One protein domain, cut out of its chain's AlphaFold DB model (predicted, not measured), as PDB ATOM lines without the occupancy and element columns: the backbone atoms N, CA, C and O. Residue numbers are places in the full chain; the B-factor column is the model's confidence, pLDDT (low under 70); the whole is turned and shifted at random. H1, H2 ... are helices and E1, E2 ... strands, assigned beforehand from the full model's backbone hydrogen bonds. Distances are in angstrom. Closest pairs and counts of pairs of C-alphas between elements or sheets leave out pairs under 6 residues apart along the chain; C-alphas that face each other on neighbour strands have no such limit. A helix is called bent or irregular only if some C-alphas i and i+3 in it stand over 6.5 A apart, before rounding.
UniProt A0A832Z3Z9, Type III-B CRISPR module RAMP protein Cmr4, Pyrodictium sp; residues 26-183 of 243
ATOM      1  N   LEU A  26     118.246 107.953 181.475       95.81
ATOM      2  CA  LEU A  26     117.326 109.050 181.184       95.81
ATOM      3  C   LEU A  26     118.053 110.396 181.221       95.81
ATOM      4  O   LEU A  26     117.951 111.182 180.284       95.81
ATOM      5  N   ALA A  27     118.801 110.649 182.295       96.81
ATOM      6  CA  ALA A  27     119.614 111.849 182.445       96.81
ATOM      7  C   ALA A  27     120.756 111.607 183.440       96.81
ATOM      8  O   ALA A  27     120.592 110.891 184.432       96.81
ATOM      9  N   ILE A  28     121.910 112.223 183.207       97.81
ATOM     10  CA  ILE A  28     123.111 112.067 184.040       97.81
ATOM     11  C   ILE A  28     123.596 113.431 184.536       97.81
ATOM     12  O   ILE A  28     123.648 114.373 183.746       97.81
ATOM     13  N   PRO A  29     123.977 113.579 185.817       97.75
ATOM     14  CA  PRO A  29     124.630 114.795 186.268       97.75
ATOM     15  C   PRO A  29     126.041 114.894 185.677       97.75
ATOM     16  O   PRO A  29     126.864 113.993 185.843       97.75
ATOM     17  N   VAL A  30     126.328 116.014 185.024       97.81
ATOM     18  CA  VAL A  30     127.633 116.362 184.455       97.81
ATOM     19  C   VAL A  30     128.152 117.621 185.160       97.81
ATOM     20  O   VAL A  30     127.361 118.535 185.420       97.81
ATOM     21  N   PRO A  31     129.455 117.704 185.498       96.88
ATOM     22  CA  PRO A  31     130.037 118.914 186.072       96.88
ATOM     23  C   PRO A  31     129.794 120.139 185.188       96.88
ATOM     24  O   PRO A  31     129.869 120.043 183.966       96.88
ATOM     25  N   SER A  32     129.538 121.287 185.807       97.00
ATOM     26  CA  SER A  32     129.340 122.560 185.112       97.00
ATOM     27  C   SER A  32     130.108 123.662 185.826       97.00
ATOM     28  O   SER A  32     129.909 123.884 187.023       97.00
ATOM     29  N   ALA A  33     130.961 124.381 185.105       95.12
ATOM     30  CA  ALA A  33     131.715 125.506 185.648       95.12
ATOM     31  C   ALA A  33     130.804 126.668 186.087       95.12
ATOM     32  O   ALA A  33     131.146 127.385 187.026       95.12
ATOM     33  N   SER A  34     129.644 126.841 185.445       89.94
ATOM     34  CA  SER A  34     128.707 127.928 185.749       89.94
ATOM     35  C   SER A  34     127.674 127.572 186.821       89.94
ATOM     36  O   SER A  34     127.263 128.448 187.577       89.94
ATOM     37  N   HIS A  35     127.284 126.297 186.939       94.62
ATOM     38  CA  HIS A  35     126.160 125.883 187.797       94.62
ATOM     39  C   HIS A  35     126.510 124.784 188.815       94.62
ATOM     40  O   HIS A  35     125.627 124.279 189.519       94.62
ATOM     41  N   GLY A  36     127.784 124.393 188.903       95.31
ATOM     42  CA  GLY A  36     128.280 123.264 189.694       95.31
ATOM     43  C   GLY A  36     128.033 121.926 188.995       95.31
ATOM     44  O   GLY A  36     128.971 121.181 188.715       95.31
ATOM     45  N   TYR A  37     126.773 121.644 188.667       96.62
ATOM     46  CA  TYR A  37     126.366 120.511 187.841       96.62
ATOM     47  C   TYR A  37     125.078 120.823 187.075       96.62
ATOM     48  O   TYR A  37     124.257 121.644 187.504       96.62
ATOM     49  N   VAL A  38     124.899 120.108 185.971       97.56
ATOM     50  CA  VAL A  38     123.688 120.097 185.145       97.56
ATOM     51  C   VAL A  38     123.305 118.660 184.816       97.56
ATOM     52  O   VAL A  38     124.152 117.772 184.874       97.56
ATOM     53  N   TYR A  39     122.040 118.414 184.499       97.81
ATOM     54  CA  TYR A  39     121.569 117.100 184.072       97.81
ATOM     55  C   TYR A  39     121.556 117.022 182.554       97.81
ATOM     56  O   TYR A  39     120.775 117.707 181.911       97.81
ATOM     57  N   LEU A  40     122.405 116.178 181.983       97.94
ATOM     58  CA  LEU A  40     122.508 115.991 180.544       97.94
ATOM     59  C   LEU A  40     121.569 114.880 180.064       97.94
ATOM     60  O   LEU A  40     121.567 113.783 180.630       97.94
ATOM     61  N   THR A  41     120.835 115.146 178.986       97.56
ATOM     62  CA  THR A  41     120.102 114.143 178.201       97.56
ATOM     63  C   THR A  41     120.221 114.418 176.696       97.56
ATOM     64  O   THR A  41     120.828 115.408 176.282       97.56
ATOM     65  N   SER A  42     119.662 113.535 175.869       97.38
ATOM     66  CA  SER A  42     119.627 113.683 174.413       97.38
ATOM     67  C   SER A  42     118.353 113.077 173.811       97.38
ATOM     68  O   SER A  42     117.730 112.213 174.442       97.38
ATOM     69  N   PRO A  43     117.969 113.464 172.578       96.94
ATOM     70  CA  PRO A  43     116.828 112.876 171.883       96.94
ATOM     71  C   PRO A  43     116.867 111.342 171.828       96.94
ATOM     72  O   PRO A  43     115.839 110.695 172.033       96.94
ATOM     73  N   TYR A  44     118.035 110.738 171.596       96.50
ATOM     74  CA  TYR A  44     118.215 109.287 171.597       96.50
ATOM     75  C   TYR A  44     117.875 108.652 172.949       96.50
ATOM     76  O   TYR A  44     117.142 107.661 172.987       96.50
ATOM     77  N   LEU A  45     118.370 109.213 174.057       96.50
ATOM     78  CA  LEU A  45     118.105 108.689 175.402       96.50
ATOM     79  C   LEU A  45     116.611 108.754 175.743       96.50
ATOM     80  O   LEU A  45     116.036 107.770 176.212       96.50
ATOM     81  N   LEU A  46     115.964 109.875 175.421       95.88
ATOM     82  CA  LEU A  46     114.527 110.058 175.627       95.88
ATOM     83  C   LEU A  46     113.696 109.090 174.771       95.88
ATOM     84  O   LEU A  46     112.787 108.442 175.283       95.88
ATOM     85  N   LYS A  47     114.042 108.900 173.491       96.06
ATOM     86  CA  LYS A  47     113.365 107.925 172.612       96.06
ATOM     87  C   LYS A  47     113.544 106.483 173.095       96.06
ATOM     88  O   LYS A  47     112.616 105.682 172.995       96.06
ATOM     89  N   ARG A  48     114.713 106.138 173.651       94.88
ATOM     90  CA  ARG A  48     114.954 104.824 174.278       94.88
ATOM     91  C   ARG A  48     114.067 104.620 175.503       94.88
ATOM     92  O   ARG A  48     113.491 103.544 175.647       94.88
ATOM     93  N   ALA A  49     113.927 105.646 176.342       94.12
ATOM     94  CA  ALA A  49     113.000 105.629 177.468       94.12
ATOM     95  C   ALA A  49     111.543 105.467 177.004       94.12
ATOM     96  O   ALA A  49     110.834 104.629 177.557       94.12
ATOM     97  N   LEU A  50     111.115 106.184 175.957       94.38
ATOM     98  CA  LEU A  50     109.759 106.062 175.411       94.38
ATOM     99  C   LEU A  50     109.420 104.639 174.973       94.38
ATOM    100  O   LEU A  50     108.339 104.170 175.301       94.38
ATOM    101  N   GLY A  51     110.336 103.925 174.311       93.56
ATOM    102  CA  GLY A  51     110.075 102.541 173.896       93.56
ATOM    103  C   GLY A  51     109.794 101.595 175.072       93.56
ATOM    104  O   GLY A  51     108.969 100.694 174.963       93.56
ATOM    105  N   LEU A  52     110.437 101.815 176.223       93.25
ATOM    106  CA  LEU A  52     110.126 101.082 177.454       93.25
ATOM    107  C   LEU A  52     108.789 101.534 178.058       93.25
ATOM    108  O   LEU A  52     107.976 100.701 178.459       93.25
ATOM    109  N   LEU A  53     108.578 102.848 178.152       92.81
ATOM    110  CA  LEU A  53     107.378 103.433 178.749       92.81
ATOM    111  C   LEU A  53     106.114 103.073 177.962       92.81
ATOM    112  O   LEU A  53     105.083 102.837 178.576       92.81
ATOM    113  N   GLU A  54     106.201 102.958 176.635       93.38
ATOM    114  CA  GLU A  54     105.111 102.513 175.764       93.38
ATOM    115  C   GLU A  54     104.628 101.110 176.148       93.38
ATOM    116  O   GLU A  54     103.435 100.907 176.366       93.38
ATOM    117  N   VAL A  55     105.560 100.167 176.333       89.81
ATOM    118  CA  VAL A  55     105.235  98.799 176.768       89.81
ATOM    119  C   VAL A  55     104.567  98.815 178.142       89.81
ATOM    120  O   VAL A  55     103.514  98.215 178.326       89.81
ATOM    121  N   LEU A  56     105.147  99.529 179.112       88.69
ATOM    122  CA  LEU A  56     104.602  99.591 180.474       88.69
ATOM    123  C   LEU A  56     103.232 100.283 180.528       88.69
ATOM    124  O   LEU A  56     102.366  99.873 181.301       88.69
ATOM    125  N   LYS A  57     103.017 101.294 179.683       90.06
ATOM    126  CA  LYS A  57     101.725 101.955 179.497       90.06
ATOM    127  C   LYS A  57     100.678 100.984 178.955       90.06
ATOM    128  O   LYS A  57      99.570 100.947 179.480       90.06
ATOM    129  N   THR A  58     101.005 100.182 177.937       87.69
ATOM    130  CA  THR A  58     100.085  99.160 177.401       87.69
ATOM    131  C   THR A  58      99.707  98.116 178.455       87.69
ATOM    132  O   THR A  58      98.564  97.669 178.485       87.69
ATOM    133  N   GLU A  59     100.625  97.796 179.368       83.25
ATOM    134  CA  GLU A  59     100.392  96.898 180.509       83.25
ATOM    135  C   GLU A  59      99.643  97.565 181.687       83.25
ATOM    136  O   GLU A  59      99.454  96.951 182.736       83.25
ATOM    137  N   GLY A  60      99.197  98.819 181.537       83.56
ATOM    138  CA  GLY A  60      98.359  99.513 182.519       83.56
ATOM    139  C   GLY A  60      99.114 100.119 183.707       83.56
ATOM    140  O   GLY A  60      98.513 100.363 184.751       83.56
ATOM    141  N   VAL A  61     100.422 100.367 183.586       85.81
ATOM    142  CA  VAL A  61     101.189 101.075 184.623       85.81
ATOM    143  C   VAL A  61     100.911 102.580 184.528       85.81
ATOM    144  O   VAL A  61     101.503 103.262 183.696       85.81
ATOM    145  N   GLU A  62     100.050 103.113 185.402       86.31
ATOM    146  CA  GLU A  62      99.611 104.527 185.381       86.31
ATOM    147  C   GLU A  62     100.785 105.518 185.329       86.31
ATOM    148  O   GLU A  62     100.847 106.376 184.450       86.31
ATOM    149  N   LYS A  63     101.794 105.341 186.195       88.75
ATOM    150  CA  LYS A  63     102.960 106.240 186.217       88.75
ATOM    151  C   LYS A  63     103.789 106.192 184.929       88.75
ATOM    152  O   LYS A  63     104.474 107.159 184.609       88.75
ATOM    153  N   ALA A  64     103.753 105.078 184.195       90.94
ATOM    154  CA  ALA A  64     104.432 104.985 182.908       90.94
ATOM    155  C   ALA A  64     103.719 105.819 181.837       90.94
ATOM    156  O   ALA A  64     104.401 106.388 180.993       90.94
ATOM    157  N   ASP A  65     102.389 105.940 181.891       91.62
ATOM    158  CA  ASP A  65     101.618 106.787 180.972       91.62
ATOM    159  C   ASP A  65     101.895 108.282 181.199       91.62
ATOM    160  O   ASP A  65     102.150 109.027 180.248       91.62
ATOM    161  N   GLU A  66     101.950 108.707 182.466       91.38
ATOM    162  CA  GLU A  66     102.354 110.070 182.842       91.38
ATOM    163  C   GLU A  66     103.757 110.402 182.314       91.38
ATOM    164  O   GLU A  66     103.949 111.398 181.615       91.38
ATOM    165  N   LEU A  67     104.736 109.532 182.596       91.56
ATOM    166  CA  LEU A  67     106.117 109.713 182.146       91.56
ATOM    167  C   LEU A  67     106.241 109.664 180.621       91.56
ATOM    168  O   LEU A  67     106.999 110.442 180.047       91.56
ATOM    169  N   TYR A  68     105.502 108.772 179.955       94.00
ATOM    170  CA  TYR A  68     105.467 108.696 178.497       94.00
ATOM    171  C   TYR A  68     105.001 110.026 177.904       94.00
ATOM    172  O   TYR A  68     105.643 110.560 177.002       94.00
ATOM    173  N   SER A  69     103.904 110.572 178.431       93.06
ATOM    174  CA  SER A  69     103.320 111.824 177.950       93.06
ATOM    175  C   SER A  69     104.283 112.995 178.148       93.06
ATOM    176  O   SER A  69     104.570 113.708 177.190       93.06
ATOM    177  N   ALA A  70     104.880 113.112 179.336       92.50
ATOM    178  CA  ALA A  70     105.825 114.175 179.669       92.50
ATOM    179  C   ALA A  70     107.112 114.130 178.815       92.50
ATOM    180  O   ALA A  70     107.569 115.150 178.298       92.50
ATOM    181  N   VAL A  71     107.685 112.938 178.596       93.50
ATOM    182  CA  VAL A  71     108.870 112.769 177.733       93.50
ATOM    183  C   VAL A  71     108.532 113.035 176.264       93.50
ATOM    184  O   VAL A  71     109.340 113.623 175.541       93.50
ATOM    185  N   ASN A  72     107.350 112.622 175.807       93.94
ATOM    186  CA  ASN A  72     106.908 112.861 174.438       93.94
ATOM    187  C   ASN A  72     106.649 114.353 174.176       93.94
ATOM    188  O   ASN A  72     107.011 114.852 173.114       93.94
ATOM    189  N   GLU A  73     106.076 115.080 175.136       93.38
ATOM    190  CA  GLU A  73     105.943 116.541 175.075       93.38
ATOM    191  C   GLU A  73     107.307 117.226 174.966       93.38
ATOM    192  O   GLU A  73     107.506 118.010 174.040       93.38
ATOM    193  N   LEU A  74     108.271 116.858 175.817       93.56
ATOM    194  CA  LEU A  74     109.633 117.397 175.753       93.56
ATOM    195  C   LEU A  74     110.279 117.169 174.375       93.56
ATOM    196  O   LEU A  74     110.907 118.072 173.829       93.56
ATOM    197  N   LEU A  75     110.106 115.984 173.780       94.19
ATOM    198  CA  LEU A  75     110.616 115.690 172.436       94.19
ATOM    199  C   LEU A  75     109.929 116.494 171.322       94.19
ATOM    200  O   LEU A  75     110.545 116.714 170.282       94.19
ATOM    201  N   ASN A  76     108.680 116.920 171.513       93.50
ATOM    202  CA  ASN A  76     107.960 117.742 170.538       93.50
ATOM    203  C   ASN A  76     108.338 119.229 170.625       93.50
ATOM    204  O   ASN A  76     108.081 119.973 169.678       93.50
ATOM    205  N   GLU A  77     108.930 119.676 171.737       91.56
ATOM    206  CA  GLU A  77     109.402 121.059 171.899       91.56
ATOM    207  C   GLU A  77     110.745 121.333 171.218       91.56
ATOM    208  O   GLU A  77     111.078 122.496 170.984       91.56
ATOM    209  N   ILE A  78     111.513 120.286 170.914       93.25
ATOM    210  CA  ILE A  78     112.890 120.414 170.440       93.25
ATOM    211  C   ILE A  78     113.002 120.263 168.920       93.25
ATOM    212  O   ILE A  78     112.336 119.443 168.292       93.25
ATOM    213  N   GLU A  79     113.906 121.035 168.329       94.06
ATOM    214  CA  GLU A  79     114.307 120.916 166.931       94.06
ATOM    215  C   GLU A  79     115.615 120.125 166.809       94.06
ATOM    216  O   GLU A  79     116.498 120.195 167.669       94.06
ATOM    217  N   ASP A  80     115.756 119.384 165.709       91.88
ATOM    218  CA  ASP A  80     116.968 118.615 165.442       91.88
ATOM    219  C   ASP A  80     118.198 119.527 165.302       91.88
ATOM    220  O   ASP A  80     118.137 120.612 164.721       91.88
ATOM    221  N   GLY A  81     119.328 119.082 165.850       93.69
ATOM    222  CA  GLY A  81     120.585 119.833 165.827       93.69
ATOM    223  C   GLY A  81     120.661 121.041 166.770       93.69
ATOM    224  O   GLY A  81     121.694 121.709 166.782       93.69
ATOM    225  N   LYS A  82     119.628 121.317 167.578       96.56
ATOM    226  CA  LYS A  82     119.650 122.378 168.593       96.56
ATOM    227  C   LYS A  82     119.808 121.830 170.012       96.56
ATOM    228  O   LYS A  82     119.388 120.715 170.318       96.56
ATOM    229  N   SER A  83     120.391 122.652 170.879       97.56
ATOM    230  CA  SER A  83     120.520 122.382 172.311       97.56
ATOM    231  C   SER A  83     119.532 123.231 173.104       97.56
ATOM    232  O   SER A  83     119.273 124.386 172.764       97.56
ATOM    233  N   TYR A  84     119.020 122.671 174.195       97.31
ATOM    234  CA  TYR A  84     118.016 123.291 175.047       97.31
ATOM    235  C   TYR A  84     118.394 123.187 176.522       97.31
ATOM    236  O   TYR A  84     119.074 122.249 176.935       97.31
ATOM    237  N   SER A  85     117.942 124.135 177.337       96.19
ATOM    238  CA  SER A  85     118.207 124.154 178.776       96.19
ATOM    239  C   SER A  85     116.996 124.616 179.574       96.19
ATOM    240  O   SER A  85     116.330 125.587 179.214       96.19
ATOM    241  N   ALA A  86     116.760 123.965 180.711       95.25
ATOM    242  CA  ALA A  86     115.820 124.414 181.735       95.25
ATOM    243  C   ALA A  86     116.329 125.651 182.500       95.25
ATOM    244  O   ALA A  86     115.546 126.385 183.095       95.25
ATOM    245  N   ILE A  87     117.644 125.886 182.486       93.44
ATOM    246  CA  ILE A  87     118.298 127.010 183.171       93.44
ATOM    247  C   ILE A  87     118.230 128.283 182.308       93.44
ATOM    248  O   ILE A  87     118.139 129.393 182.834       93.44
ATOM    249  N   GLY A  88     118.239 128.111 180.981       90.06
ATOM    250  CA  GLY A  88     118.313 129.184 179.991       90.06
ATOM    251  C   GLY A  88     119.730 129.736 179.777       90.06
ATOM    252  O   GLY A  88     120.607 129.615 180.633       90.06
ATOM    253  N   GLY A  89     119.942 130.365 178.618       92.19
ATOM    254  CA  GLY A  89     121.223 130.969 178.236       92.19
ATOM    255  C   GLY A  89     122.317 129.955 177.891       92.19
ATOM    256  O   GLY A  89     122.054 128.776 177.669       92.19
ATOM    257  N   ASP A  90     123.565 130.411 177.829       94.88
ATOM    258  CA  ASP A  90     124.698 129.525 177.555       94.88
ATOM    259  C   ASP A  90     125.087 128.737 178.810       94.88
ATOM    260  O   ASP A  90     125.249 129.298 179.900       94.88
ATOM    261  N   VAL A  91     125.272 127.426 178.662       96.88
ATOM    262  CA  VAL A  91     125.517 126.515 179.784       96.88
ATOM    263  C   VAL A  91     126.814 125.747 179.575       96.88
ATOM    264  O   VAL A  91     127.048 125.179 178.514       96.88
ATOM    265  N   ASP A  92     127.662 125.699 180.604       97.56
ATOM    266  CA  ASP A  92     128.831 124.822 180.594       97.56
ATOM    267  C   ASP A  92     128.410 123.386 180.921       97.56
ATOM    268  O   ASP A  92     127.807 123.138 181.969       97.56
ATOM    269  N   VAL A  93     128.757 122.448 180.042       97.50
ATOM    270  CA  VAL A  93     128.533 121.013 180.208       97.50
ATOM    271  C   VAL A  93     129.880 120.307 180.110       97.50
ATOM    272  O   VAL A  93     130.468 120.175 179.037       97.50
ATOM    273  N   GLY A  94     130.410 119.871 181.249       94.94
ATOM    274  CA  GLY A  94     131.681 119.161 181.324       94.94
ATOM    275  C   GLY A  94     132.851 119.964 180.752       94.94
ATOM    276  O   GLY A  94     133.716 119.374 180.109       94.94
ATOM    277  N   GLY A  95     132.881 121.290 180.912       95.19
ATOM    278  CA  GLY A  95     133.934 122.145 180.352       95.19
ATOM    279  C   GLY A  95     133.765 122.495 178.868       95.19
ATOM    280  O   GLY A  95     134.720 122.961 178.246       95.19
ATOM    281  N   THR A  96     132.603 122.219 178.274       96.44
ATOM    282  CA  THR A  96     132.217 122.745 176.958       96.44
ATOM    283  C   THR A  96     131.085 123.746 177.145       96.44
ATOM    284  O   THR A  96     130.053 123.398 177.713       96.44
ATOM    285  N   LEU A  97     131.250 124.965 176.625       97.25
ATOM    286  CA  LEU A  97     130.166 125.941 176.566       97.25
ATOM    287  C   LEU A  97     129.175 125.546 175.465       97.25
ATOM    288  O   LEU A  97     129.568 125.422 174.305       97.25
ATOM    289  N   ILE A  98     127.912 125.366 175.834       96.88
ATOM    290  CA  ILE A  98     126.817 125.008 174.936       96.88
ATOM    291  C   ILE A  98     125.867 126.198 174.826       96.88
ATOM    292  O   ILE A  98     125.367 126.693 175.837       96.88
ATOM    293  N   HIS A  99     125.598 126.628 173.596       96.56
ATOM    294  CA  HIS A  99     124.554 127.606 173.311       96.56
ATOM    295  C   HIS A  99     123.197 126.915 173.359       96.56
ATOM    296  O   HIS A  99     122.990 125.943 172.630       96.56
ATOM    297  N   THR A 100     122.290 127.387 174.215       96.75
ATOM    298  CA  THR A 100     120.991 126.731 174.401       96.75
ATOM    299  C   THR A 100     119.818 127.676 174.204       96.75
ATOM    300  O   THR A 100     119.864 128.852 174.569       96.75
ATOM    301  N   GLU A 101     118.743 127.135 173.643       96.19
ATOM    302  CA  GLU A 101     117.417 127.729 173.735       96.19
ATOM    303  C   GLU A 101     116.758 127.324 175.066       96.19
ATOM    304  O   GLU A 101     117.031 126.264 175.633       96.19
ATOM    305  N   THR A 102     115.880 128.169 175.602       94.88
ATOM    306  CA  THR A 102     115.187 127.859 176.860       94.88
ATOM    307  C   THR A 102     114.059 126.858 176.616       94.88
ATOM    308  O   THR A 102     113.216 127.080 175.744       94.88
ATOM    309  N   LEU A 103     114.010 125.788 177.413       93.06
ATOM    310  CA  LEU A 103     112.876 124.858 177.433       93.06
ATOM    311  C   LEU A 103     111.615 125.569 177.926       93.06
ATOM    312  O   LEU A 103     111.664 126.318 178.904       93.06
ATOM    313  N   LYS A 104     110.480 125.333 177.262       86.69
ATOM    314  CA  LYS A 104     109.201 125.928 177.674       86.69
ATOM    315  C   LYS A 104     108.556 125.082 178.760       86.69
ATOM    316  O   LYS A 104     108.068 125.641 179.740       86.69
ATOM    317  N   ASN A 105     108.602 123.762 178.601       80.38
ATOM    318  CA  ASN A 105     108.140 122.807 179.591       80.38
ATOM    319  C   ASN A 105     109.331 122.081 180.234       80.38
ATOM    320  O   ASN A 105     110.041 121.308 179.592       80.38
ATOM    321  N   VAL A 106     109.558 122.348 181.521       78.44
ATOM    322  CA  VAL A 106     110.633 121.720 182.309       78.44
ATOM    323  C   VAL A 106     110.136 120.551 183.160       78.44
ATOM    324  O   VAL A 106     110.948 119.842 183.750       78.44
ATOM    325  N   ASP A 107     108.829 120.287 183.168       76.94
ATOM    326  CA  ASP A 107     108.182 119.301 184.038       76.94
ATOM    327  C   ASP A 107     108.140 117.900 183.401       76.94
ATOM    328  O   ASP A 107     107.192 117.137 183.572       76.94
ATOM    329  N   PHE A 108     109.201 117.516 182.679       80.81
ATOM    330  CA  PHE A 108     109.289 116.191 182.047       80.81
ATOM    331  C   PHE A 108     109.369 115.036 183.071       80.81
ATOM    332  O   PHE A 108     109.213 113.865 182.719       80.81
ATOM    333  N   LEU A 109     109.631 115.371 184.341       84.50
ATOM    334  CA  LEU A 109     109.586 114.482 185.496       84.50
ATOM    335  C   LEU A 109     108.793 115.145 186.622       84.50
ATOM    336  O   LEU A 109     109.110 116.253 187.046       84.50
ATOM    337  N   ASP A 110     107.814 114.407 187.136       85.44
ATOM    338  CA  ASP A 110     106.951 114.813 188.242       85.44
ATOM    339  C   ASP A 110     107.745 115.225 189.502       85.44
ATOM    340  O   ASP A 110     108.658 114.519 189.950       85.44
ATOM    341  N   GLU A 111     107.388 116.370 190.093       88.00
ATOM    342  CA  GLU A 111     108.103 116.941 191.240       88.00
ATOM    343  C   GLU A 111     107.981 116.045 192.484       88.00
ATOM    344  O   GLU A 111     108.935 115.939 193.262       88.00
ATOM    345  N   GLU A 112     106.856 115.342 192.667       88.75
ATOM    346  CA  GLU A 112     106.702 114.362 193.747       88.75
ATOM    347  C   GLU A 112     107.684 113.195 193.572       88.75
ATOM    348  O   GLU A 112     108.428 112.864 194.505       88.75
ATOM    349  N   LEU A 113     107.774 112.630 192.363       91.31
ATOM    350  CA  LEU A 113     108.753 111.600 192.018       91.31
ATOM    351  C   LEU A 113     110.189 112.082 192.271       91.31
ATOM    352  O   LEU A 113     110.949 111.397 192.963       91.31
ATOM    353  N   LEU A 114     110.575 113.263 191.780       93.19
ATOM    354  CA  LEU A 114     111.929 113.797 191.984       93.19
ATOM    355  C   LEU A 114     112.239 114.051 193.466       93.19
ATOM    356  O   LEU A 114     113.341 113.751 193.938       93.19
ATOM    357  N   ASN A 115     111.266 114.545 194.232       92.69
ATOM    358  CA  ASN A 115     111.398 114.727 195.675       92.69
ATOM    359  C   ASN A 115     111.557 113.399 196.412       92.69
ATOM    360  O   ASN A 115     112.374 113.309 197.337       92.69
ATOM    361  N   SER A 116     110.819 112.372 195.985       93.25
ATOM    362  CA  SER A 116     110.913 111.029 196.547       93.25
ATOM    363  C   SER A 116     112.296 110.422 196.319       93.25
ATOM    364  O   SER A 116     112.822 109.797 197.238       93.25
ATOM    365  N   LEU A 117     112.933 110.664 195.163       93.31
ATOM    366  CA  LEU A 117     114.312 110.261 194.876       93.31
ATOM    367  C   LEU A 117     115.306 111.085 195.712       93.31
ATOM    368  O   LEU A 117     116.168 110.519 196.390       93.31
ATOM    369  N   GLY A 118     115.122 112.402 195.785       92.19
ATOM    370  CA  GLY A 118     115.940 113.301 196.599       92.19
ATOM    371  C   GLY A 118     117.396 113.399 196.126       92.19
ATOM    372  O   GLY A 118     117.737 113.028 195.006       92.19
ATOM    373  N   GLY A 119     118.283 113.922 196.979       92.25
ATOM    374  CA  GLY A 119     119.676 114.179 196.590       92.25
ATOM    375  C   GLY A 119     119.763 115.096 195.363       92.25
ATOM    376  O   GLY A 119     118.969 116.025 195.242       92.25
ATOM    377  N   LEU A 120     120.695 114.811 194.446       93.75
ATOM    378  CA  LEU A 120     120.843 115.575 193.199       93.75
ATOM    379  C   LEU A 120     119.627 115.439 192.269       93.75
ATOM    380  O   LEU A 120     119.308 116.387 191.555       93.75
ATOM    381  N   ALA A 121     118.929 114.296 192.317       93.00
ATOM    382  CA  ALA A 121     117.791 114.013 191.445       93.00
ATOM    383  C   ALA A 121     116.633 114.998 191.645       93.00
ATOM    384  O   ALA A 121     115.907 115.266 190.696       93.00
ATOM    385  N   ARG A 122     116.496 115.590 192.843       94.44
ATOM    386  CA  ARG A 122     115.456 116.592 193.136       94.44
ATOM    387  C   ARG A 122     115.461 117.756 192.141       94.44
ATOM    388  O   ARG A 122     114.403 118.259 191.785       94.44
ATOM    389  N   ASP A 123     116.647 118.162 191.696       93.69
ATOM    390  CA  ASP A 123     116.821 119.319 190.818       93.69
ATOM    391  C   ASP A 123     116.985 118.919 189.343       93.69
ATOM    392  O   ASP A 123     117.345 119.763 188.524       93.69
ATOM    393  N   ALA A 124     116.754 117.648 188.987       95.12
ATOM    394  CA  ALA A 124     117.050 117.135 187.652       95.12
ATOM    395  C   ALA A 124     116.274 117.856 186.544       95.12
ATOM    396  O   ALA A 124     116.879 118.275 185.563       95.12
ATOM    397  N   ALA A 125     114.970 118.073 186.745       94.50
ATOM    398  CA  ALA A 125     114.124 118.859 185.847       94.50
ATOM    399  C   ALA A 125     114.630 120.301 185.681       94.50
ATOM    400  O   ALA A 125     114.867 120.775 184.574       94.50
ATOM    401  N   LYS A 126     114.903 120.974 186.804       94.12
ATOM    402  CA  LYS A 126     115.297 122.395 186.858       94.12
ATOM    403  C   LYS A 126     116.704 122.656 186.308       94.12
ATOM    404  O   LYS A 126     117.049 123.794 186.008       94.12
ATOM    405  N   ARG A 127     117.534 121.616 186.206       95.69
ATOM    406  CA  ARG A 127     118.923 121.679 185.724       95.69
ATOM    407  C   ARG A 127     119.132 120.905 184.425       95.69
ATOM    408  O   ARG A 127     120.279 120.603 184.094       95.69
ATOM    409  N   LEU A 128     118.055 120.544 183.731       97.06
ATOM    410  CA  LEU A 128     118.138 119.763 182.508       97.06
ATOM    411  C   LEU A 128     118.810 120.569 181.394       97.06
ATOM    412  O   LEU A 128     118.470 121.727 181.155       97.06
ATOM    413  N   VAL A 129     119.728 119.922 180.693       97.38
ATOM    414  CA  VAL A 129     120.318 120.362 179.437       97.38
ATOM    415  C   VAL A 129     120.154 119.219 178.446       97.38
ATOM    416  O   VAL A 129     120.612 118.098 178.678       97.38
ATOM    417  N   LEU A 130     119.473 119.503 177.347       97.19
ATOM    418  CA  LEU A 130     119.276 118.588 176.239       97.19
ATOM    419  C   LEU A 130     120.194 119.015 175.102       97.19
ATOM    420  O   LEU A 130     120.174 120.170 174.689       97.19
ATOM    421  N   VAL A 131     120.993 118.084 174.598       97.81
ATOM    422  CA  VAL A 131     121.911 118.331 173.477       97.81
ATOM    423  C   VAL A 131     121.600 117.389 172.315       97.81
ATOM    424  O   VAL A 131     121.054 116.303 172.547       97.81
ATOM    425  N   PRO A 132     121.975 117.743 171.074       97.44
ATOM    426  CA  PRO A 132     121.919 116.828 169.946       97.44
ATOM    427  C   PRO A 132     122.691 115.536 170.218       97.44
ATOM    428  O   PRO A 132     123.728 115.532 170.886       97.44
ATOM    429  N   ASP A 133     122.232 114.430 169.633       97.00
ATOM    430  CA  ASP A 133     122.860 113.115 169.819       97.00
ATOM    431  C   ASP A 133     124.338 113.089 169.380       97.00
ATOM    432  O   ASP A 133     125.145 112.350 169.947       97.00
ATOM    433  N   SER A 134     124.711 113.935 168.411       95.62
ATOM    434  CA  SER A 134     126.090 114.117 167.939       95.62
ATOM    435  C   SER A 134     127.035 114.688 169.001       95.62
ATOM    436  O   SER A 134     128.229 114.397 168.967       95.62
ATOM    437  N   GLU A 135     126.522 115.478 169.944       95.69
ATOM    438  CA  GLU A 135     127.299 116.064 171.042       95.69
ATOM    439  C   GLU A 135     127.186 115.241 172.329       95.69
ATOM    440  O   GLU A 135     128.123 115.199 173.133       95.69
ATOM    441  N   ALA A 136     126.059 114.542 172.501       96.06
ATOM    442  CA  ALA A 136     125.728 113.801 173.708       96.06
ATOM    443  C   ALA A 136     126.831 112.822 174.120       96.06
ATOM    444  O   ALA A 136     127.258 112.852 175.269       96.06
ATOM    445  N   VAL A 137     127.342 111.995 173.201       94.00
ATOM    446  CA  VAL A 137     128.324 110.940 173.527       94.00
ATOM    447  C   VAL A 137     129.553 111.511 174.235       94.00
ATOM    448  O   VAL A 137     129.926 111.048 175.309       94.00
ATOM    449  N   HIS A 138     130.160 112.558 173.677       95.12
ATOM    450  CA  HIS A 138     131.364 113.157 174.254       95.12
ATOM    451  C   HIS A 138     131.088 113.856 175.591       95.12
ATOM    452  O   HIS A 138     131.904 113.787 176.509       95.12
ATOM    453  N   LEU A 139     129.931 114.505 175.729       97.06
ATOM    454  CA  LEU A 139     129.546 115.173 176.973       97.06
ATOM    455  C   LEU A 139     129.194 114.163 178.085       97.06
ATOM    456  O   LEU A 139     129.577 114.368 179.239       97.06
ATOM    457  N   LEU A 140     128.561 113.035 177.741       95.88
ATOM    458  CA  LEU A 140     128.297 111.911 178.646       95.88
ATOM    459  C   LEU A 140     129.606 111.313 179.179       95.88
ATOM    460  O   LEU A 140     129.754 111.138 180.389       95.88
ATOM    461  N   GLU A 141     130.592 111.081 178.307       94.88
ATOM    462  CA  GLU A 141     131.921 110.573 178.679       94.88
ATOM    463  C   GLU A 141     132.659 111.496 179.665       94.88
ATOM    464  O   GLU A 141     133.521 111.039 180.422       94.88
ATOM    465  N   ARG A 142     132.341 112.796 179.686       94.81
ATOM    466  CA  ARG A 142     132.877 113.753 180.669       94.81
ATOM    467  C   ARG A 142     132.121 113.754 181.998       94.81
ATOM    468  O   ARG A 142     132.677 114.198 182.999       94.81
ATOM    469  N   GLY A 143     130.887 113.252 182.024       94.62
ATOM    470  CA  GLY A 143     130.124 113.025 183.253       94.62
ATOM    471  C   GLY A 143     130.587 111.794 184.039       94.62
ATOM    472  O   GLY A 143     130.410 111.734 185.255       94.62
ATOM    473  N   LEU A 144     131.206 110.817 183.367       96.75
ATOM    474  CA  LEU A 144     131.702 109.596 184.001       96.75
ATOM    475  C   LEU A 144     132.912 109.864 184.907       96.75
ATOM    476  O   LEU A 144     133.842 110.601 184.572       96.75
ATOM    477  N   ILE A 145     132.927 109.207 186.066       96.56
ATOM    478  CA  ILE A 145     133.995 109.328 187.057       96.56
ATOM    479  C   ILE A 145     135.033 108.239 186.791       96.56
ATOM    480  O   ILE A 145     134.778 107.056 187.014       96.56
ATOM    481  N   ARG A 146     136.241 108.636 186.385       95.88
ATOM    482  CA  ARG A 146     137.368 107.716 186.171       95.88
ATOM    483  C   ARG A 146     138.350 107.793 187.331       95.88
ATOM    484  O   ARG A 146     138.831 108.868 187.681       95.88
ATOM    485  N   VAL A 147     138.659 106.646 187.932       96.94
ATOM    486  CA  VAL A 147     139.525 106.544 189.112       96.94
ATOM    487  C   VAL A 147     140.668 105.578 188.835       96.94
ATOM    488  O   VAL A 147     140.447 104.397 188.570       96.94
ATOM    489  N   ALA A 148     141.904 106.059 188.955       97.31
ATOM    490  CA  ALA A 148     143.075 105.193 188.997       97.31
ATOM    491  C   ALA A 148     143.216 104.581 190.395       97.31
ATOM    492  O   ALA A 148     143.168 105.286 191.407       97.31
ATOM    493  N   ARG A 149     143.404 103.264 190.468       96.94
ATOM    494  CA  ARG A 149     143.582 102.535 191.723       96.94
ATOM    495  C   ARG A 149     144.866 101.739 191.717       96.94
ATOM    496  O   ARG A 149     145.301 101.225 190.690       96.94
ATOM    497  N   VAL A 150     145.445 101.629 192.908       97.75
ATOM    498  CA  VAL A 150     146.653 100.850 193.149       97.75
ATOM    499  C   VAL A 150     146.474  99.895 194.316       97.75
ATOM    500  O   VAL A 150     145.719 100.167 195.252       97.75
ATOM    501  N   ARG A 151     147.227  98.794 194.299       97.88
ATOM    502  CA  ARG A 151     147.469  97.983 195.497       97.88
ATOM    503  C   ARG A 151     148.864  98.277 196.032       97.88
ATOM    504  O   ARG A 151     149.851  98.125 195.313       97.88
ATOM    505  N   LEU A 152     148.940  98.654 197.302       97.69
ATOM    506  CA  LEU A 152     150.204  98.910 197.987       97.69
ATOM    507  C   LEU A 152     150.741  97.634 198.644       97.69
ATOM    508  O   LEU A 152     149.978  96.810 199.147       97.69
ATOM    509  N   LYS A 153     152.067  97.487 198.657       97.75
ATOM    510  CA  LYS A 153     152.775  96.592 199.574       97.75
ATOM    511  C   LYS A 153     152.724  97.210 200.969       97.75
ATOM    512  O   LYS A 153     153.100  98.371 201.124       97.75
ATOM    513  N   ILE A 154     152.270  96.443 201.959       96.94
ATOM    514  CA  ILE A 154     152.055  96.949 203.323       96.94
ATOM    515  C   ILE A 154     153.379  97.425 203.936       96.94
ATOM    516  O   ILE A 154     153.447  98.546 204.433       96.94
ATOM    517  N   ASP A 155     154.441  96.627 203.807       97.25
ATOM    518  CA  ASP A 155     155.715  96.876 204.494       97.25
ATOM    519  C   ASP A 155     156.464  98.098 203.948       97.25
ATOM    520  O   ASP A 155     157.014  98.896 204.702       97.25
ATOM    521  N   THR A 156     156.480  98.267 202.622       97.12
ATOM    522  CA  THR A 156     157.267  99.318 201.957       97.12
ATOM    523  C   THR A 156     156.456 100.562 201.621       97.12
ATOM    524  O   THR A 156     157.034 101.558 201.194       97.12
ATOM    525  N   LYS A 157     155.122 100.509 201.744       97.06
ATOM    526  CA  LYS A 157     154.189 101.540 201.251       97.06
ATOM    527  C   LYS A 157     154.420 101.926 199.781       97.06
ATOM    528  O   LYS A 157     154.144 103.049 199.374       97.06
ATOM    529  N   THR A 158     154.902 100.988 198.966       97.44
ATOM    530  CA  THR A 158     155.097 101.178 197.518       97.44
ATOM    531  C   THR A 158     154.078 100.381 196.711       97.44
ATOM    532  O   THR A 158     153.519  99.394 197.193       97.44
ATOM    533  N   VAL A 159     153.819 100.796 195.470       96.69
ATOM    534  CA  VAL A 159     152.886 100.094 194.575       96.69
ATOM    535  C   VAL A 159     153.415  98.695 194.252       96.69
ATOM    536  O   VAL A 159     154.583  98.508 193.901       96.69
ATOM    537  N   ALA A 160     152.554  97.684 194.373       97.12
ATOM    538  CA  ALA A 160     152.891  96.325 193.979       97.12
ATOM    539  C   ALA A 160     152.999  96.218 192.447       97.12
ATOM    540  O   ALA A 160     152.235  96.836 191.706       97.12
ATOM    541  N   ARG A 161     153.940  95.401 191.958       96.31
ATOM    542  CA  ARG A 161     154.141  95.202 190.515       96.31
ATOM    543  C   ARG A 161     152.842  94.708 189.864       96.31
ATOM    544  O   ARG A 161     152.239  93.760 190.359       96.31
ATOM    545  N   GLY A 162     152.432  95.357 188.772       96.31
ATOM    546  CA  GLY A 162     151.213  95.018 188.027       96.31
ATOM    547  C   GLY A 162     149.900  95.386 188.725       96.31
ATOM    548  O   GLY A 162     148.846  94.951 188.282       96.31
ATOM    549  N   ALA A 163     149.941  96.158 189.814       96.94
ATOM    550  CA  ALA A 163     148.754  96.505 190.588       96.94
ATOM    551  C   ALA A 163     148.387  97.989 190.464       96.94
ATOM    552  O   ALA A 163     148.195  98.655 191.478       96.94
ATOM    553  N   LEU A 164     148.312  98.476 189.223       97.19
ATOM    554  CA  LEU A 164     147.755  99.771 188.829       97.19
ATOM    555  C   LEU A 164     146.706  99.511 187.742       97.19
ATOM    556  O   LEU A 164     147.007  98.835 186.761       97.19
ATOM    557  N   TRP A 165     145.495 100.026 187.923       97.88
ATOM    558  CA  TRP A 165     144.402  99.906 186.957       97.88
ATOM    559  C   TRP A 165     143.466 101.113 187.050       97.88
ATOM    560  O   TRP A 165     143.528 101.886 188.008       97.88
ATOM    561  N   THR A 166     142.594 101.270 186.060       97.50
ATOM    562  CA  THR A 166     141.545 102.294 186.042       97.50
ATOM    563  C   THR A 166     140.176 101.653 186.217       97.50
ATOM    564  O   THR A 166     139.919 100.561 185.715       97.50
ATOM    565  N   GLU A 167     139.301 102.330 186.947       96.94
ATOM    566  CA  GLU A 167     137.891 101.985 187.106       96.94
ATOM    567  C   GLU A 167     137.044 103.174 186.650       96.94
ATOM    568  O   GLU A 167     137.447 104.326 186.829       96.94
ATOM    569  N   GLU A 168     135.878 102.892 186.083       96.75
ATOM    570  CA  GLU A 168     134.901 103.901 185.684       96.75
ATOM    571  C   GLU A 168     133.621 103.734 186.497       96.75
ATOM    572  O   GLU A 168     133.199 102.615 186.803       96.75
ATOM    573  N   TYR A 169     133.033 104.859 186.883       97.06
ATOM    574  CA  TYR A 169     131.829 104.923 187.686       97.06
ATOM    575  C   TYR A 169     130.838 105.903 187.077       97.06
ATOM    576  O   TYR A 169     131.187 107.013 186.677       97.06
ATOM    577  N   ILE A 170     129.573 105.502 187.103       96.88
ATOM    578  CA  ILE A 170     128.448 106.393 186.848       96.88
ATOM    579  C   ILE A 170     128.320 107.345 188.054       96.88
ATOM    580  O   ILE A 170     128.359 106.873 189.198       96.88
ATOM    581  N   PRO A 171     128.194 108.669 187.846       95.88
ATOM    582  CA  PRO A 171     128.098 109.623 188.939       95.88
ATOM    583  C   PRO A 171     126.810 109.418 189.760       95.88
ATOM    584  O   PRO A 171     125.751 109.099 189.203       95.88
ATOM    585  N   PRO A 172     126.861 109.616 191.092       94.50
ATOM    586  CA  PRO A 172     125.665 109.601 191.928       94.50
ATOM    587  C   PRO A 172     124.631 110.611 191.425       94.50
ATOM    588  O   PRO A 172     124.997 111.695 190.987       94.50
ATOM    589  N   GLY A 173     123.347 110.268 191.510       95.25
ATOM    590  CA  GLY A 173     122.262 111.118 191.008       95.25
ATOM    591  C   GLY A 173     121.871 110.855 189.554       95.25
ATOM    592  O   GLY A 173     120.893 111.434 189.099       95.25
ATOM    593  N   THR A 174     122.576 109.975 188.838       97.44
ATOM    594  CA  THR A 174     122.156 109.520 187.503       97.44
ATOM    595  C   THR A 174     120.774 108.872 187.549       97.44
ATOM    596  O   THR A 174     120.510 108.021 188.401       97.44
ATOM    597  N   LEU A 175     119.905 109.271 186.623       97.00
ATOM    598  CA  LEU A 175     118.543 108.778 186.492       97.00
ATOM    599  C   LEU A 175     118.477 107.687 185.431       97.00
ATOM    600  O   LEU A 175     118.850 107.903 184.278       97.00
ATOM    601  N   PHE A 176     117.947 106.536 185.827       96.56
ATOM    602  CA  PHE A 176     117.619 105.435 184.933       96.56
ATOM    603  C   PHE A 176     116.123 105.157 184.981       96.56
ATOM    604  O   PHE A 176     115.496 105.299 186.032       96.56
ATOM    605  N   VAL A 177     115.578 104.694 183.863       94.56
ATOM    606  CA  VAL A 177     114.224 104.152 183.769       94.56
ATOM    607  C   VAL A 177     114.308 102.690 183.351       94.56
ATOM    608  O   VAL A 177     115.038 102.337 182.431       94.56
ATOM    609  N   GLY A 178     113.599 101.830 184.070       93.44
ATOM    610  CA  GLY A 178     113.599 100.385 183.869       93.44
ATOM    611  C   GLY A 178     112.230  99.812 184.204       93.44
ATOM    612  O   GLY A 178     111.344 100.525 184.676       93.44
ATOM    613  N   GLY A 179     112.052  98.517 183.964       89.31
ATOM    614  CA  GLY A 179     110.782  97.847 184.213       89.31
ATOM    615  C   GLY A 179     110.961  96.426 184.724       89.31
ATOM    616  O   GLY A 179     111.957  95.758 184.453       89.31
ATOM    617  N   LEU A 180     109.960  95.962 185.464       87.88
ATOM    618  CA  LEU A 180     109.807  94.570 185.863       87.88
ATOM    619  C   LEU A 180     108.462  94.089 185.325       87.88
ATOM    620  O   LEU A 180     107.441  94.699 185.631       87.88
ATOM    621  N   THR A 181     108.453  93.007 184.549       85.50
ATOM    622  CA  THR A 181     107.222  92.457 183.960       85.50
ATOM    623  C   THR A 181     107.045  90.979 184.297       85.50
ATOM    624  O   THR A 181     108.020  90.256 184.521       85.50
ATOM    625  N   ALA A 182     105.796  90.521 184.365       85.25
ATOM    626  CA  ALA A 182     105.467  89.111 184.502       85.25
ATOM    627  C   ALA A 182     105.281  88.497 183.110       85.25
ATOM    628  O   ALA A 182     104.435  88.914 182.334       85.25
ATOM    629  N   THR A 183     106.056  87.464 182.802       75.88
ATOM    630  CA  THR A 183     106.124  86.852 181.462       75.88
ATOM    631  C   THR A 183     104.982  85.876 181.153       75.88
ATOM    632  O   THR A 183     104.979  85.242 180.102       75.88
TER     633      THR A 183
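AT A GLANCE: This is residues 26 to 183 of the 243 residues of the protein "Type III-B CRISPR module RAMP protein Cmr4" of Pyrodictium sp (UniProt A0A832Z3Z9). A small mixed body has a three-stranded sheet, E1, E2 and E5, in its middle, with H5 over one face, the helical hairpin H1 and H2 at one side and a small hairpin E3 and E4 near the sheet; from this body the long hairpin arm of E6 and E7 sticks out, and E9 runs away as a tail. The arm of E6 and E7 makes much of the length, and the short helices H3 and H4 fold back on each other, with H4 at the sheet. The printed part has 158 residues, with five named helices and nine named strands in the order E1 E2 H1 H2 E3 E4 H3 H4 E5 H5 E6 E7 E8 E9. The class is mixed, the sheet order E1, E2, E5 is mixed too, and the whole is loose, with a radius of gyration of the C-alphas of 18.8 A and spans of 60 by 46 by 28 A.

HOW THE PARTS SIT: E1, residues 26 to 32, and E2, residues 36 to 41, form an antiparallel hairpin at 149 degrees, with N 30 and O 38 at 2.8 A. E2 is parallel to E5, residues 128 to 130, with N 129 and O 39 at 2.7 A. H5, residues 133 to 143, makes two layers with this sheet, a helix on one face, at a height over the sheet of 9.4 A. H5 is irregular, but only just: C-alphas 134 and 137 are 6.8 A apart. H1, residues 43 to 58, only grazes the sheet with residues 43 to 50, and touches H2, residues 62 to 77, at a shallow tilt of 32 degrees, opposite ways; their closest C-alphas, Lys 57 and Asp 65, are 5.1 A apart. E3, residues 91 to 93, and E4, residues 96 to 98, form an antiparallel hairpin, with N 93 and O 96 at 2.8 A; the closest C-alphas of E1 and E3, Ser 32 and Asp 92, are 5.1 A apart. H3, residues 111 to 117, touches H4, residues 119 to 123, with C-alphas of Leu 114 and Arg 122 closest at 4.6 A; H4 only grazes the sheet with residues 120 to 123. E6, residues 145 to 152, and E7, residues 159 to 169, form an antiparallel hairpin at 159 degrees, with N 147 and O 167 at 2.8 A; E7 bends by 92 degrees at residue 162. E8, residues 175 to 177, runs on into E9, residues 180 to 182, at 13 degrees; both pair with no named strand. Each O i to N i+4 pair is within hydrogen-bond range in H2 and H3, against 10 of 12 in H1, 5 of 7 in H5 and 0 of 1 in H4, where 2 of 2 O i to N i+3 pairs are.

IN THESE COORDINATES: E1 begins at C-alpha 26 (117.326, 109.050, 181.184), and E9 ends at C-alpha 182 (105.467, 89.111, 184.502). From first to last C-alpha H1 is 22.3 A, H2 23.5 A, E6 22.2 A and E7 22.7 A long.

THE WHOLE: The C-alphas farthest apart, Thr 58 and Thr 156, are 62.2 A apart. The printed part has no cut; the links H2 to E3 and E4 to H3 are long. The mean pLDDT of the printed part is 93.9, and no printed residue is under 70.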